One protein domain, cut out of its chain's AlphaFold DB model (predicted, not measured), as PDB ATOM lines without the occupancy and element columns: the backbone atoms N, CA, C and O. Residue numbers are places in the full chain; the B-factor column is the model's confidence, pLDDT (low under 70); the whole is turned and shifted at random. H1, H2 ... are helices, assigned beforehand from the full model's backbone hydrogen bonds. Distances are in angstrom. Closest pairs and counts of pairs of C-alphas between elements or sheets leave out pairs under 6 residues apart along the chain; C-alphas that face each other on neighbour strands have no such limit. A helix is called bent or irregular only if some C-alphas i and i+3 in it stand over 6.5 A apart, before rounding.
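This is residues 103 to 199 of the 306 residues of the protein "Sigma-70 family RNA polymerase sigma factor" of Verrucomicrobiaceae bacterium (UniProt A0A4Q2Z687). Three helices cross one another at steep angles: the bent H1 packs through its second arm, H1b, on both H2 and the long H3, which cross each other. Two loop stretches, residues 103 to 116 and 157 to 172, gather at one end, and residues 193 to 199 of H3 stick out at the other. The printed part has 97 residues with three named helices, H1, H2 and H3 in chain order, and no named strand; the class is all helix. It is compact, with a radius of gyration of the C-alphas of 14.1 A and spans of 42 by 28 by 20 A.

H1, residues 117 to 136, was assigned as one helix by its hydrogen bonds but is bent: C-alphas 125 and 128 are 6.8 A apart. Its arms H1a, residues 117 to 125, and H1b, residues 128 to 136, stand at a steep tilt of 42 degrees. H1a is irregular, with C-alphas 120 and 123 6.7 A apart. H2, residues 142 to 156, touches H1b with residues 144 to 148 alone, opposite ways at a steep tilt of 54 degrees; the closest C-alphas, of Leu 134 and Ala 144, are 6.3 A apart. H1a and H2 are close but not clearly touching, the C-alphas of Pro 123 and Leu 152 being 8.0 A apart. H3, residues 173 to 199, touches H2 with residues 180 to 191 alone, opposite ways at a steep tilt of 52 degrees; the closest C-alphas, of Thr 151 and Val 184, are 6.0 A apart. With residues 181 to 188 alone H3 touches H1b, the closest C-alphas, of Ala 130 and Val 184, 6.7 A apart. H1a and H3 are apart. Every O i to N i+4 pair is within hydrogen-bond range in H1b, 10 of 11 in H2, 21 of 23 in H3 and 0 of 5 in H1a, where 5 of 6 O i to N i+3 pairs are.

H1a begins at C-alpha 117 (-40.108, 43.961, -29.952). H2 is 22.2 A long, and H3 is 39.9 A long, ending at C-alpha 199 (-14.415, 59.543, -3.117).

The C-alphas farthest apart, of Asp 103 and Lys 199, are 43.7 A apart. The printed part has no cut; the link from H1 to H2 is tight, that from H2 to H3 long. Residues 198 to 199 have pLDDT under 70.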
ATOM      1  N   ASP A 103     -45.725  36.749 -22.034       94.62
ATOM      2  CA  ASP A 103     -45.187  35.564 -22.710       94.62
ATOM      3  C   ASP A 103     -44.197  35.964 -23.811       94.62
ATOM      4  O   ASP A 103     -43.202  35.277 -24.058       94.62
ATOM      5  N   ARG A 104     -44.457  37.087 -24.491       95.31
ATOM      6  CA  ARG A 104     -43.526  37.653 -25.477       95.31
ATOM      7  C   ARG A 104     -42.280  38.231 -24.821       95.31
ATOM      8  O   ARG A 104     -41.186  38.006 -25.334       95.31
ATOM      9  N   LEU A 105     -42.419  38.910 -23.683       94.88
ATOM     10  CA  LEU A 105     -41.274  39.412 -22.914       94.88
ATOM     11  C   LEU A 105     -40.381  38.269 -22.404       94.88
ATOM     12  O   LEU A 105     -39.158  38.382 -22.458       94.88
ATOM     13  N   GLN A 106     -40.976  37.154 -21.979       94.88
ATOM     14  CA  GLN A 106     -40.285  35.979 -21.436       94.88
ATOM     15  C   GLN A 106     -39.721  35.032 -22.506       94.88
ATOM     16  O   GLN A 106     -38.978  34.100 -22.192       94.88
ATOM     17  N   ARG A 107     -40.038  35.247 -23.787       92.75
ATOM     18  CA  ARG A 107     -39.567  34.382 -24.872       92.75
ATOM     19  C   ARG A 107     -38.100  34.660 -25.205       92.75
ATOM     20  O   ARG A 107     -37.781  35.569 -25.970       92.75
ATOM     21  N   ALA A 108     -37.209  33.819 -24.686       88.56
ATOM     22  CA  ALA A 108     -35.795  33.831 -25.045       88.56
ATOM     23  C   ALA A 108     -35.546  33.109 -26.383       88.56
ATOM     24  O   ALA A 108     -35.902  31.942 -26.561       88.56
ATOM     25  N   HIS A 109     -34.904  33.792 -27.332       86.44
ATOM     26  CA  HIS A 109     -34.377  33.170 -28.545       86.44
ATOM     27  C   HIS A 109     -33.012  32.522 -28.248       86.44
ATOM     28  O   HIS A 109     -32.168  33.201 -27.660       86.44
ATOM     29  N   PRO A 110     -32.723  31.294 -28.724       82.94
ATOM     30  CA  PRO A 110     -31.462  30.596 -28.439       82.94
ATOM     31  C   PRO A 110     -30.193  31.418 -28.725       82.94
ATOM     32  O   PRO A 110     -29.282  31.441 -27.909       82.94
ATOM     33  N   ASP A 111     -30.159  32.140 -29.852       83.12
ATOM     34  CA  ASP A 111     -28.971  32.918 -30.253       83.12
ATOM     35  C   ASP A 111     -29.014  34.412 -29.891       83.12
ATOM     36  O   ASP A 111     -27.988  35.086 -29.907       83.12
ATOM     37  N   ARG A 112     -30.206  34.971 -29.650       81.62
ATOM     38  CA  ARG A 112     -30.412  36.427 -29.504       81.62
ATOM     39  C   ARG A 112     -30.906  36.822 -28.114       81.62
ATOM     40  O   ARG A 112     -31.118  38.005 -27.871       81.62
ATOM     41  N   GLY A 113     -31.121  35.844 -27.233       86.62
ATOM     42  CA  GLY A 113     -31.738  36.048 -25.931       86.62
ATOM     43  C   GLY A 113     -33.117  36.700 -26.048       86.62
ATOM     44  O   GLY A 113     -33.878  36.449 -26.991       86.62
ATOM     45  N   PHE A 114     -33.430  37.560 -25.087       89.12
ATOM     46  CA  PHE A 114     -34.671  38.326 -25.025       89.12
ATOM     47  C   PHE A 114     -34.622  39.499 -26.012       89.12
ATOM     48  O   PHE A 114     -34.022  40.536 -25.744       89.12
ATOM     49  N   SER A 115     -35.219  39.313 -27.190       87.19
ATOM     50  CA  SER A 115     -35.142  40.276 -28.304       87.19
ATOM     51  C   SER A 115     -36.494  40.571 -28.962       87.19
ATOM     52  O   SER A 115     -36.548  41.181 -30.031       87.19
ATOM     53  N   ASP A 116     -37.596  40.136 -28.343       93.25
ATOM     54  CA  ASP A 116     -38.941  40.417 -28.848       93.25
ATOM     55  C   ASP A 116     -39.212  41.941 -28.835       93.25
ATOM     56  O   ASP A 116     -38.916  42.598 -27.834       93.25
ATOM     57  N   PRO A 117     -39.791  42.532 -29.902       93.19
ATOM     58  CA  PRO A 117     -40.108  43.961 -29.952       93.19
ATOM     59  C   PRO A 117     -40.996  44.476 -28.813       93.19
ATOM     60  O   PRO A 117     -41.014  45.684 -28.577       93.19
ATOM     61  N   GLU A 118     -41.723  43.596 -28.112       94.31
ATOM     62  CA  GLU A 118     -42.505  43.953 -26.923       94.31
ATOM     63  C   GLU A 118     -41.641  44.642 -25.852       94.31
ATOM     64  O   GLU A 118     -42.102  45.567 -25.181       94.31
ATOM     65  N   TRP A 119     -40.352  44.289 -25.770       94.00
ATOM     66  CA  TRP A 119     -39.386  44.911 -24.863       94.00
ATOM     67  C   TRP A 119     -39.220  46.413 -25.071       94.00
ATOM     68  O   TRP A 119     -38.951  47.125 -24.110       94.00
ATOM     69  N   ASN A 120     -39.439  46.927 -26.284       93.50
ATOM     70  CA  ASN A 120     -39.306  48.361 -26.563       93.50
ATOM     71  C   ASN A 120     -40.358  49.205 -25.830       93.50
ATOM     72  O   ASN A 120     -40.157  50.401 -25.638       93.50
ATOM     73  N   ARG A 121     -41.472  48.589 -25.418       94.94
ATOM     74  CA  ARG A 121     -42.578  49.255 -24.716       94.94
ATOM     75  C   ARG A 121     -42.390  49.254 -23.202       94.94
ATOM     76  O   ARG A 121     -42.958  50.089 -22.504       94.94
ATOM     77  N   LEU A 122     -41.590  48.325 -22.682       94.25
ATOM     78  CA  LEU A 122     -41.394  48.156 -21.247       94.25
ATOM     79  C   LEU A 122     -40.762  49.393 -20.569       94.25
ATOM     80  O   LEU A 122     -41.243  49.779 -19.499       94.25
ATOM     81  N   PRO A 123     -39.766  50.082 -21.167       94.62
ATOM     82  CA  PRO A 123     -39.213  51.302 -20.589       94.62
ATOM     83  C   PRO A 123     -40.237  52.421 -20.400       94.62
ATOM     84  O   PRO A 123     -40.140  53.155 -19.422       94.62
ATOM     85  N   GLU A 124     -41.232  52.549 -21.283       92.69
ATOM     86  CA  GLU A 124     -42.271  53.585 -21.167       92.69
ATOM     87  C   GLU A 124     -43.089  53.429 -19.876       92.69
ATOM     88  O   GLU A 124     -43.494  54.420 -19.273       92.69
ATOM     89  N   ILE A 125     -43.273  52.183 -19.429       92.12
ATOM     90  CA  ILE A 125     -44.004  51.830 -18.209       92.12
ATOM     91  C   ILE A 125     -43.103  51.940 -16.974       92.12
ATOM     92  O   ILE A 125     -43.492  52.524 -15.963       92.12
ATOM     93  N   LEU A 126     -41.890  51.385 -17.033       93.19
ATOM     94  CA  LEU A 126     -41.034  51.255 -15.851       93.19
ATOM     95  C   LEU A 126     -40.258  52.532 -15.517       93.19
ATOM     96  O   LEU A 126     -40.007  52.798 -14.341       93.19
ATOM     97  N   ARG A 127     -39.890  53.339 -16.519       94.38
ATOM     98  CA  ARG A 127     -39.023  54.511 -16.333       94.38
ATOM     99  C   ARG A 127     -39.602  55.547 -15.366       94.38
ATOM    100  O   ARG A 127     -38.870  55.932 -14.454       94.38
ATOM    101  N   PRO A 128     -40.874  55.984 -15.469       90.38
ATOM    102  CA  PRO A 128     -41.420  56.968 -14.533       90.38
ATOM    103  C   PRO A 128     -41.370  56.485 -13.075       90.38
ATOM    104  O   PRO A 128     -41.012  57.247 -12.178       90.38
ATOM    105  N   LEU A 129     -41.659  55.199 -12.851       86.50
ATOM    106  CA  LEU A 129     -41.646  54.564 -11.529       86.50
ATOM    107  C   LEU A 129     -40.216  54.447 -10.972       86.50
ATOM    108  O   LEU A 129     -39.964  54.727  -9.795       86.50
ATOM    109  N   ALA A 130     -39.262  54.082 -11.833       89.06
ATOM    110  CA  ALA A 130     -37.847  53.975 -11.497       89.06
ATOM    111  C   ALA A 130     -37.267  55.325 -11.071       89.06
ATOM    112  O   ALA A 130     -36.685  55.445  -9.994       89.06
ATOM    113  N   LEU A 131     -37.467  56.354 -11.899       91.44
ATOM    114  CA  LEU A 131     -36.913  57.685 -11.673       91.44
ATOM    115  C   LEU A 131     -37.523  58.345 -10.434       91.44
ATOM    116  O   LEU A 131     -36.800  58.981  -9.670       91.44
ATOM    117  N   ALA A 132     -38.818  58.140 -10.171       85.38
ATOM    118  CA  ALA A 132     -39.440  58.581  -8.924       85.38
ATOM    119  C   ALA A 132     -38.787  57.922  -7.694       85.38
ATOM    120  O   ALA A 132     -38.499  58.592  -6.699       85.38
ATOM    121  N   THR A 133     -38.499  56.619  -7.765       82.12
ATOM    122  CA  THR A 133     -37.828  55.876  -6.684       82.12
ATOM    123  C   THR A 133     -36.387  56.354  -6.479       82.12
ATOM    124  O   THR A 133     -35.980  56.615  -5.348       82.12
ATOM    125  N   LEU A 134     -35.626  56.529  -7.560       85.81
ATOM    126  CA  LEU A 134     -34.240  57.000  -7.521       85.81
ATOM    127  C   LEU A 134     -34.134  58.444  -7.023       85.81
ATOM    128  O   LEU A 134     -33.289  58.738  -6.177       85.81
ATOM    129  N   SER A 135     -35.047  59.321  -7.450       84.50
ATOM    130  CA  SER A 135     -35.090  60.712  -6.999       84.50
ATOM    131  C   SER A 135     -35.366  60.818  -5.499       84.50
ATOM    132  O   SER A 135     -34.731  61.633  -4.833       84.50
ATOM    133  N   ARG A 136     -36.258  59.982  -4.940       82.69
ATOM    134  CA  ARG A 136     -36.468  59.907  -3.478       82.69
ATOM    135  C   ARG A 136     -35.198  59.499  -2.728       82.69
ATOM    136  O   ARG A 136     -34.992  59.930  -1.602       82.69
ATOM    137  N   LYS A 137     -34.329  58.713  -3.366       79.06
ATOM    138  CA  LYS A 137     -33.020  58.313  -2.833       79.06
ATOM    139  C   LYS A 137     -31.896  59.307  -3.157       79.06
ATOM    140  O   LYS A 137     -30.752  59.030  -2.831       79.06
ATOM    141  N   GLY A 138     -32.183  60.445  -3.791       83.94
ATOM    142  CA  GLY A 138     -31.180  61.465  -4.122       83.94
ATOM    143  C   GLY A 138     -30.313  61.156  -5.350       83.94
ATOM    144  O   GLY A 138     -29.293  61.813  -5.547       83.94
ATOM    145  N   ILE A 139     -30.700  60.182  -6.182       84.75
ATOM    146  CA  ILE A 139     -30.056  59.887  -7.471       84.75
ATOM    147  C   ILE A 139     -30.884  60.560  -8.572       84.75
ATOM    148  O   ILE A 139     -32.078  60.291  -8.702       84.75
ATOM    149  N   GLN A 140     -30.280  61.465  -9.344       91.12
ATOM    150  CA  GLN A 140     -30.988  62.324 -10.302       91.12
ATOM    151  C   GLN A 140     -30.200  62.510 -11.604       91.12
ATOM    152  O   GLN A 140     -29.000  62.253 -11.664       91.12
ATOM    153  N   GLY A 141     -30.875  63.008 -12.643       91.62
ATOM    154  CA  GLY A 141     -30.244  63.333 -13.922       91.62
ATOM    155  C   GLY A 141     -29.655  62.101 -14.612       91.62
ATOM    156  O   GLY A 141     -30.269  61.036 -14.604       91.62
ATOM    157  N   ALA A 142     -28.466  62.252 -15.197       92.50
ATOM    158  CA  ALA A 142     -27.788  61.182 -15.932       92.50
ATOM    159  C   ALA A 142     -27.529  59.937 -15.065       92.50
ATOM    160  O   ALA A 142     -27.775  58.828 -15.524       92.50
ATOM    161  N   ASP A 143     -27.160  60.115 -13.790       91.06
ATOM    162  CA  ASP A 143     -26.931  58.993 -12.870       91.06
ATOM    163  C   ASP A 143     -28.186  58.120 -12.705       91.06
ATOM    164  O   ASP A 143     -28.100  56.897 -12.610       91.06
ATOM    165  N   ALA A 144     -29.374  58.735 -12.676       91.81
ATOM    166  CA  ALA A 144     -30.628  57.998 -12.549       91.81
ATOM    167  C   ALA A 144     -30.980  57.230 -13.832       91.81
ATOM    168  O   ALA A 144     -31.504  56.119 -13.756       91.81
ATOM    169  N   GLU A 145     -30.678  57.798 -15.003       94.31
ATOM    170  CA  GLU A 145     -30.873  57.135 -16.300       94.31
ATOM    171  C   GLU A 145     -29.906  55.958 -16.490       94.31
ATOM    172  O   GLU A 145     -30.309  54.911 -17.002       94.31
ATOM    173  N   ASP A 146     -28.665  56.094 -16.021       93.31
ATOM    174  CA  ASP A 146     -27.672  55.018 -16.040       93.31
ATOM    175  C   ASP A 146     -28.114  53.864 -15.134       93.31
ATOM    176  O   ASP A 146     -28.183  52.714 -15.571       93.31
ATOM    177  N   VAL A 147     -28.518  54.165 -13.894       90.38
ATOM    178  CA  VAL A 147     -29.034  53.154 -12.956       90.38
ATOM    179  C   VAL A 147     -30.296  52.479 -13.501       90.38
ATOM    180  O   VAL A 147     -30.456  51.264 -13.363       90.38
ATOM    181  N   PHE A 148     -31.191  53.230 -14.142       94.81
ATOM    182  CA  PHE A 148     -32.369  52.665 -14.796       94.81
ATOM    183  C   PHE A 148     -31.987  51.711 -15.939       94.81
ATOM    184  O   PHE A 148     -32.487  50.588 -15.993       94.81
ATOM    185  N   SER A 149     -31.057  52.112 -16.807       94.19
ATOM    186  CA  SER A 149     -30.577  51.280 -17.918       94.19
ATOM    187  C   SER A 149     -29.915  49.989 -17.416       94.19
ATOM    188  O   SER A 149     -30.242  48.900 -17.890       94.19
ATOM    189  N   ASP A 150     -29.074  50.084 -16.382       92.56
ATOM    190  CA  ASP A 150     -28.451  48.938 -15.701       92.56
ATOM    191  C   ASP A 150     -29.484  47.992 -15.062       92.56
ATOM    192  O   ASP A 150     -29.238  46.790 -14.919       92.56
ATOM    193  N   THR A 151     -30.629  48.531 -14.634       90.81
ATOM    194  CA  THR A 151     -31.737  47.755 -14.059       90.81
ATOM    195  C   THR A 151     -32.481  46.978 -15.144       90.81
ATOM    196  O   THR A 151     -32.793  45.805 -14.945       90.81
ATOM    197  N   LEU A 152     -32.719  47.584 -16.314       93.12
ATOM    198  CA  LEU A 152     -33.338  46.889 -17.449       93.12
ATOM    199  C   LEU A 152     -32.486  45.713 -17.934       93.12
ATOM    200  O   LEU A 152     -33.023  44.648 -18.227       93.12
ATOM    201  N   VAL A 153     -31.162  45.879 -17.974       91.94
ATOM    202  CA  VAL A 153     -30.238  44.785 -18.315       91.94
ATOM    203  C   VAL A 153     -30.304  43.666 -17.274       91.94
ATOM    204  O   VAL A 153     -30.283  42.490 -17.630       91.94
ATOM    205  N   GLU A 154     -30.427  44.006 -15.991       90.88
ATOM    206  CA  GLU A 154     -30.494  43.010 -14.918       90.88
ATOM    207  C   GLU A 154     -31.753  42.134 -14.992       90.88
ATOM    208  O   GLU A 154     -31.694  40.968 -14.618       90.88
ATOM    209  N   LEU A 155     -32.870  42.640 -15.533       91.19
ATOM    210  CA  LEU A 155     -34.087  41.838 -15.723       91.19
ATOM    211  C   LEU A 155     -33.865  40.615 -16.621       91.19
ATOM    212  O   LEU A 155     -34.506  39.585 -16.421       91.19
ATOM    213  N   ILE A 156     -32.973  40.728 -17.605       91.88
ATOM    214  CA  ILE A 156     -32.693  39.674 -18.590       91.88
ATOM    215  C   ILE A 156     -31.373  38.951 -18.336       91.88
ATOM    216  O   ILE A 156     -31.044  37.996 -19.040       91.88
ATOM    217  N   ARG A 157     -30.592  39.408 -17.353       89.44
ATOM    218  CA  ARG A 157     -29.304  38.812 -17.027       89.44
ATOM    219  C   ARG A 157     -29.523  37.492 -16.302       89.44
ATOM    220  O   ARG A 157     -30.064  37.455 -15.199       89.44
ATOM    221  N   GLU A 158     -29.053  36.408 -16.907       87.44
ATOM    222  CA  GLU A 158     -29.012  35.111 -16.241       87.44
ATOM    223  C   GLU A 158     -28.068  35.162 -15.039       87.44
ATOM    224  O   GLU A 158     -26.911  35.586 -15.145       87.44
ATOM    225  N   ARG A 159     -28.556  34.708 -13.883       81.31
ATOM    226  CA  ARG A 159     -27.710  34.545 -12.700       81.31
ATOM    227  C   ARG A 159     -26.791  33.343 -12.893       81.31
ATOM    228  O   ARG A 159     -27.249  32.279 -13.301       81.31
ATOM    229  N   GLU A 160     -25.512  33.495 -12.559       75.19
ATOM    230  CA  GLU A 160     -24.490  32.457 -12.780       75.19
ATOM    231  C   GLU A 160     -24.828  31.130 -12.082       75.19
ATOM    232  O   GLU A 160     -24.557  30.057 -12.620       75.19
ATOM    233  N   GLU A 161     -25.467  31.206 -10.915       74.38
ATOM    234  CA  GLU A 161     -25.813  30.045 -10.093       74.38
ATOM    235  C   GLU A 161     -27.009  29.255 -10.640       74.38
ATOM    236  O   GLU A 161     -27.007  28.025 -10.597       74.38
ATOM    237  N   SER A 162     -28.028  29.942 -11.169       74.88
ATOM    238  CA  SER A 162     -29.303  29.325 -11.559       74.88
ATOM    239  C   SER A 162     -29.541  29.266 -13.068       74.88
ATOM    240  O   SER A 162     -30.469  28.583 -13.496       74.88
ATOM    241  N   ARG A 163     -28.730  29.965 -13.877       80.50
ATOM    242  CA  ARG A 163     -28.971  30.199 -15.317       80.50
ATOM    243  C   ARG A 163     -30.392  30.693 -15.601       80.50
ATOM    244  O   ARG A 163     -31.008  30.341 -16.601       80.50
ATOM    245  N   HIS A 164     -30.923  31.479 -14.668       85.88
ATOM    246  CA  HIS A 164     -32.297  31.959 -14.675       85.88
ATOM    247  C   HIS A 164     -32.298  33.482 -14.672       85.88
ATOM    248  O   HIS A 164     -31.580  34.102 -13.880       85.88
ATOM    249  N   ALA A 165     -33.072  34.073 -15.579       90.62
ATOM    250  CA  ALA A 165     -33.225  35.516 -15.695       90.62
ATOM    251  C   ALA A 165     -34.452  35.987 -14.887       90.62
ATOM    252  O   ALA A 165     -35.506  35.360 -15.003       90.62
ATOM    253  N   PRO A 166     -34.368  37.098 -14.128       89.56
ATOM    254  CA  PRO A 166     -35.478  37.583 -13.299       89.56
ATOM    255  C   PRO A 166     -36.804  37.796 -14.040       89.56
ATOM    256  O   PRO A 166     -37.869  37.614 -13.459       89.56
ATOM    257  N   ILE A 167     -36.772  38.157 -15.329       93.25
ATOM    258  CA  ILE A 167     -37.989  38.337 -16.137       93.25
ATOM    259  C   ILE A 167     -38.850  37.067 -16.235       93.25
ATOM    260  O   ILE A 167     -40.028  37.160 -16.563       93.25
ATOM    261  N   LEU A 168     -38.288  35.894 -15.939       93.88
ATOM    262  CA  LEU A 168     -38.988  34.613 -15.957       93.88
ATOM    263  C   LEU A 168     -39.758  34.315 -14.655       93.88
ATOM    264  O   LEU A 168     -40.522  33.358 -14.634       93.88
ATOM    265  N   ASP A 169     -39.567  35.100 -13.586       91.19
ATOM    266  CA  ASP A 169     -40.255  34.896 -12.298       91.19
ATOM    267  C   ASP A 169     -41.747  35.298 -12.310       91.19
ATOM    268  O   ASP A 169     -42.562  34.578 -11.730       91.19
ATOM    269  N   PRO A 170     -42.150  36.430 -12.928       94.00
ATOM    270  CA  PRO A 170     -43.549  36.839 -13.014       94.00
ATOM    271  C   PRO A 170     -44.438  35.792 -13.686       94.00
ATOM    272  O   PRO A 170     -44.099  35.245 -14.735       94.00
ATOM    273  N   THR A 171     -45.624  35.580 -13.125       96.19
ATOM    274  CA  THR A 171     -46.698  34.778 -13.732       96.19
ATOM    275  C   THR A 171     -47.665  35.663 -14.520       96.19
ATOM    276  O   THR A 171     -48.199  35.253 -15.552       96.19
ATOM    277  N   VAL A 172     -47.874  36.896 -14.050       95.69
ATOM    278  CA  VAL A 172     -48.667  37.938 -14.721       95.69
ATOM    279  C   VAL A 172     -47.855  39.230 -14.864       95.69
ATOM    280  O   VAL A 172     -46.940  39.487 -14.084       95.69
ATOM    281  N   PHE A 173     -48.163  40.048 -15.877       96.44
ATOM    282  CA  PHE A 173     -47.390  41.255 -16.210       96.44
ATOM    283  C   PHE A 173     -47.243  42.219 -15.023       96.44
ATOM    284  O   PHE A 173     -46.178  42.796 -14.809       96.44
ATOM    285  N   GLU A 174     -48.297  42.353 -14.224       92.44
ATOM    286  CA  GLU A 174     -48.387  43.226 -13.059       92.44
ATOM    287  C   GLU A 174     -47.264  42.979 -12.034       92.44
ATOM    288  O   GLU A 174     -46.857  43.899 -11.324       92.44
ATOM    289  N   GLU A 175     -46.708  41.764 -11.982       89.44
ATOM    290  CA  GLU A 175     -45.609  41.399 -11.082       89.44
ATOM    291  C   GLU A 175     -44.243  41.947 -11.528       89.44
ATOM    292  O   GLU A 175     -43.322  42.028 -10.710       89.44
ATOM    293  N   ILE A 176     -44.104  42.408 -12.779       92.25
ATOM    294  CA  ILE A 176     -42.872  43.060 -13.248       92.25
ATOM    295  C   ILE A 176     -42.613  44.356 -12.469       92.25
ATOM    296  O   ILE A 176     -41.464  44.665 -12.167       92.25
ATOM    297  N   ILE A 177     -43.651  45.115 -12.108       86.75
ATOM    298  CA  ILE A 177     -43.501  46.404 -11.411       86.75
ATOM    299  C   ILE A 177     -42.825  46.250 -10.037       86.75
ATOM    300  O   ILE A 177     -41.809  46.919  -9.799       86.75
ATOM    301  N   PRO A 178     -43.326  45.396  -9.119       83.44
ATOM    302  CA  PRO A 178     -42.660  45.173  -7.840       83.44
ATOM    303  C   PRO A 178     -41.298  44.484  -8.003       83.44
ATOM    304  O   PRO A 178     -40.371  44.825  -7.267       83.44
ATOM    305  N   LEU A 179     -41.132  43.579  -8.978       86.12
ATOM    306  CA  LEU A 179     -39.831  42.974  -9.287       86.12
ATOM    307  C   LEU A 179     -38.799  44.040  -9.680       86.12
ATOM    308  O   LEU A 179     -37.731  44.132  -9.076       86.12
ATOM    309  N   HIS A 180     -39.135  44.879 -10.657       88.12
ATOM    310  CA  HIS A 180     -38.272  45.945 -11.144       88.12
ATOM    311  C   HIS A 180     -37.953  46.946 -10.032       88.12
ATOM    312  O   HIS A 180     -36.792  47.292  -9.836       88.12
ATOM    313  N   SER A 181     -38.953  47.359  -9.247       83.38
ATOM    314  CA  SER A 181     -38.752  48.256  -8.101       83.38
ATOM    315  C   SER A 181     -37.730  47.706  -7.103       83.38
ATOM    316  O   SER A 181     -36.866  48.453  -6.644       83.38
ATOM    317  N   ARG A 182     -37.765  46.398  -6.818       81.75
ATOM    318  CA  ARG A 182     -36.773  45.739  -5.957       81.75
ATOM    319  C   ARG A 182     -35.366  45.794  -6.563       81.75
ATOM    320  O   ARG A 182     -34.412  46.132  -5.868       81.75
ATOM    321  N   ILE A 183     -35.225  45.521  -7.861       83.56
ATOM    322  CA  ILE A 183     -33.922  45.581  -8.546       83.56
ATOM    323  C   ILE A 183     -33.371  47.017  -8.537       83.56
ATOM    324  O   ILE A 183     -32.198  47.210  -8.217       83.56
ATOM    325  N   VAL A 184     -34.209  48.031  -8.795       84.12
ATOM    326  CA  VAL A 184     -33.817  49.453  -8.715       84.12
ATOM    327  C   VAL A 184     -33.256  49.790  -7.333       84.12
ATOM    328  O   VAL A 184     -32.249  50.490  -7.234       84.12
ATOM    329  N   GLN A 185     -33.879  49.297  -6.258       78.50
ATOM    330  CA  GLN A 185     -33.409  49.544  -4.893       78.50
ATOM    331  C   GLN A 185     -32.007  48.967  -4.659       78.50
ATOM    332  O   GLN A 185     -31.135  49.691  -4.174       78.50
ATOM    333  N   TYR A 186     -31.753  47.721  -5.069       79.31
ATOM    334  CA  TYR A 186     -30.418  47.124  -4.960       79.31
ATOM    335  C   TYR A 186     -29.381  47.864  -5.810       79.31
ATOM    336  O   TYR A 186     -28.278  48.151  -5.345       79.31
ATOM    337  N   ARG A 187     -29.749  48.273  -7.028       84.06
ATOM    338  CA  ARG A 187     -28.861  49.056  -7.896       84.06
ATOM    339  C   ARG A 187     -28.527  50.428  -7.327       84.06
ATOM    340  O   ARG A 187     -27.386  50.872  -7.456       84.06
ATOM    341  N   ALA A 188     -29.479  51.081  -6.666       79.56
ATOM    342  CA  ALA A 188     -29.228  52.336  -5.972       79.56
ATOM    343  C   ALA A 188     -28.179  52.152  -4.860       79.56
ATOM    344  O   ALA A 188     -27.243  52.947  -4.766       79.56
ATOM    345  N   ILE A 189     -28.284  51.079  -4.065       77.56
ATOM    346  CA  ILE A 189     -27.299  50.739  -3.023       77.56
ATOM    347  C   ILE A 189     -25.907  50.544  -3.641       77.56
ATOM    348  O   ILE A 189     -24.929  51.132  -3.171       77.56
ATOM    349  N   ASP A 190     -25.808  49.779  -4.728       77.75
ATOM    350  CA  ASP A 190     -24.534  49.541  -5.415       77.75
ATOM    351  C   ASP A 190     -23.936  50.814  -6.023       77.75
ATOM    352  O   ASP A 190     -22.715  50.996  -6.021       77.75
ATOM    353  N   TRP A 191     -24.772  51.718  -6.535       87.06
ATOM    354  CA  TRP A 191     -24.327  53.021  -7.022       87.06
ATOM    355  C   TRP A 191     -23.718  53.859  -5.891       87.06
ATOM    356  O   TRP A 191     -22.611  54.381  -6.041       87.06
ATOM    357  N   PHE A 192     -24.371  53.915  -4.724       77.69
ATOM    358  CA  PHE A 192     -23.826  54.609  -3.554       77.69
ATOM    359  C   PHE A 192     -22.501  54.002  -3.085       77.69
ATOM    360  O   PHE A 192     -21.550  54.742  -2.829       77.69
ATOM    361  N   ARG A 193     -22.395  52.667  -3.038       77.38
ATOM    362  CA  ARG A 193     -21.145  51.965  -2.693       77.38
ATOM    363  C   ARG A 193     -20.005  52.343  -3.641       77.38
ATOM    364  O   ARG A 193     -18.914  52.683  -3.180       77.38
ATOM    365  N   ARG A 194     -20.262  52.350  -4.957       82.94
ATOM    366  CA  ARG A 194     -19.284  52.759  -5.982       82.94
ATOM    367  C   ARG A 194     -18.868  54.222  -5.825       82.94
ATOM    368  O   ARG A 194     -17.677  54.526  -5.854       82.94
ATOM    369  N   LYS A 195     -19.827  55.124  -5.599       81.88
ATOM    370  CA  LYS A 195     -19.567  56.560  -5.408       81.88
ATOM    371  C   LYS A 195     -18.718  56.840  -4.165       81.88
ATOM    372  O   LYS A 195     -17.791  57.644  -4.237       81.88
ATOM    373  N   SER A 196     -18.988  56.164  -3.051       70.94
ATOM    374  CA  SER A 196     -18.178  56.277  -1.830       70.94
ATOM    375  C   SER A 196     -16.759  55.735  -2.027       70.94
ATOM    376  O   SER A 196     -15.798  56.365  -1.596       70.94
ATOM    377  N   ALA A 197     -16.601  54.618  -2.746       71.56
ATOM    378  CA  ALA A 197     -15.281  54.075  -3.073       71.56
ATOM    379  C   ALA A 197     -14.452  55.017  -3.969       71.56
ATOM    380  O   ALA A 197     -13.246  55.133  -3.773       71.56
ATOM    381  N   LEU A 198     -15.091  55.719  -4.914       69.25
ATOM    382  CA  LEU A 198     -14.453  56.733  -5.767       69.25
ATOM    383  C   LEU A 198     -13.994  57.966  -4.977       69.25
ATOM    384  O   LEU A 198     -12.896  58.461  -5.216       69.25
ATOM    385  N   LYS A 199     -14.798  58.435  -4.012       60.53
ATOM    386  CA  LYS A 199     -14.415  59.543  -3.117       60.53
ATOM    387  C   LYS A 199     -13.213  59.204  -2.230       60.53
ATOM    388  O   LYS A 199     -12.419  60.085  -1.936       60.53
TER     389      LYS A 199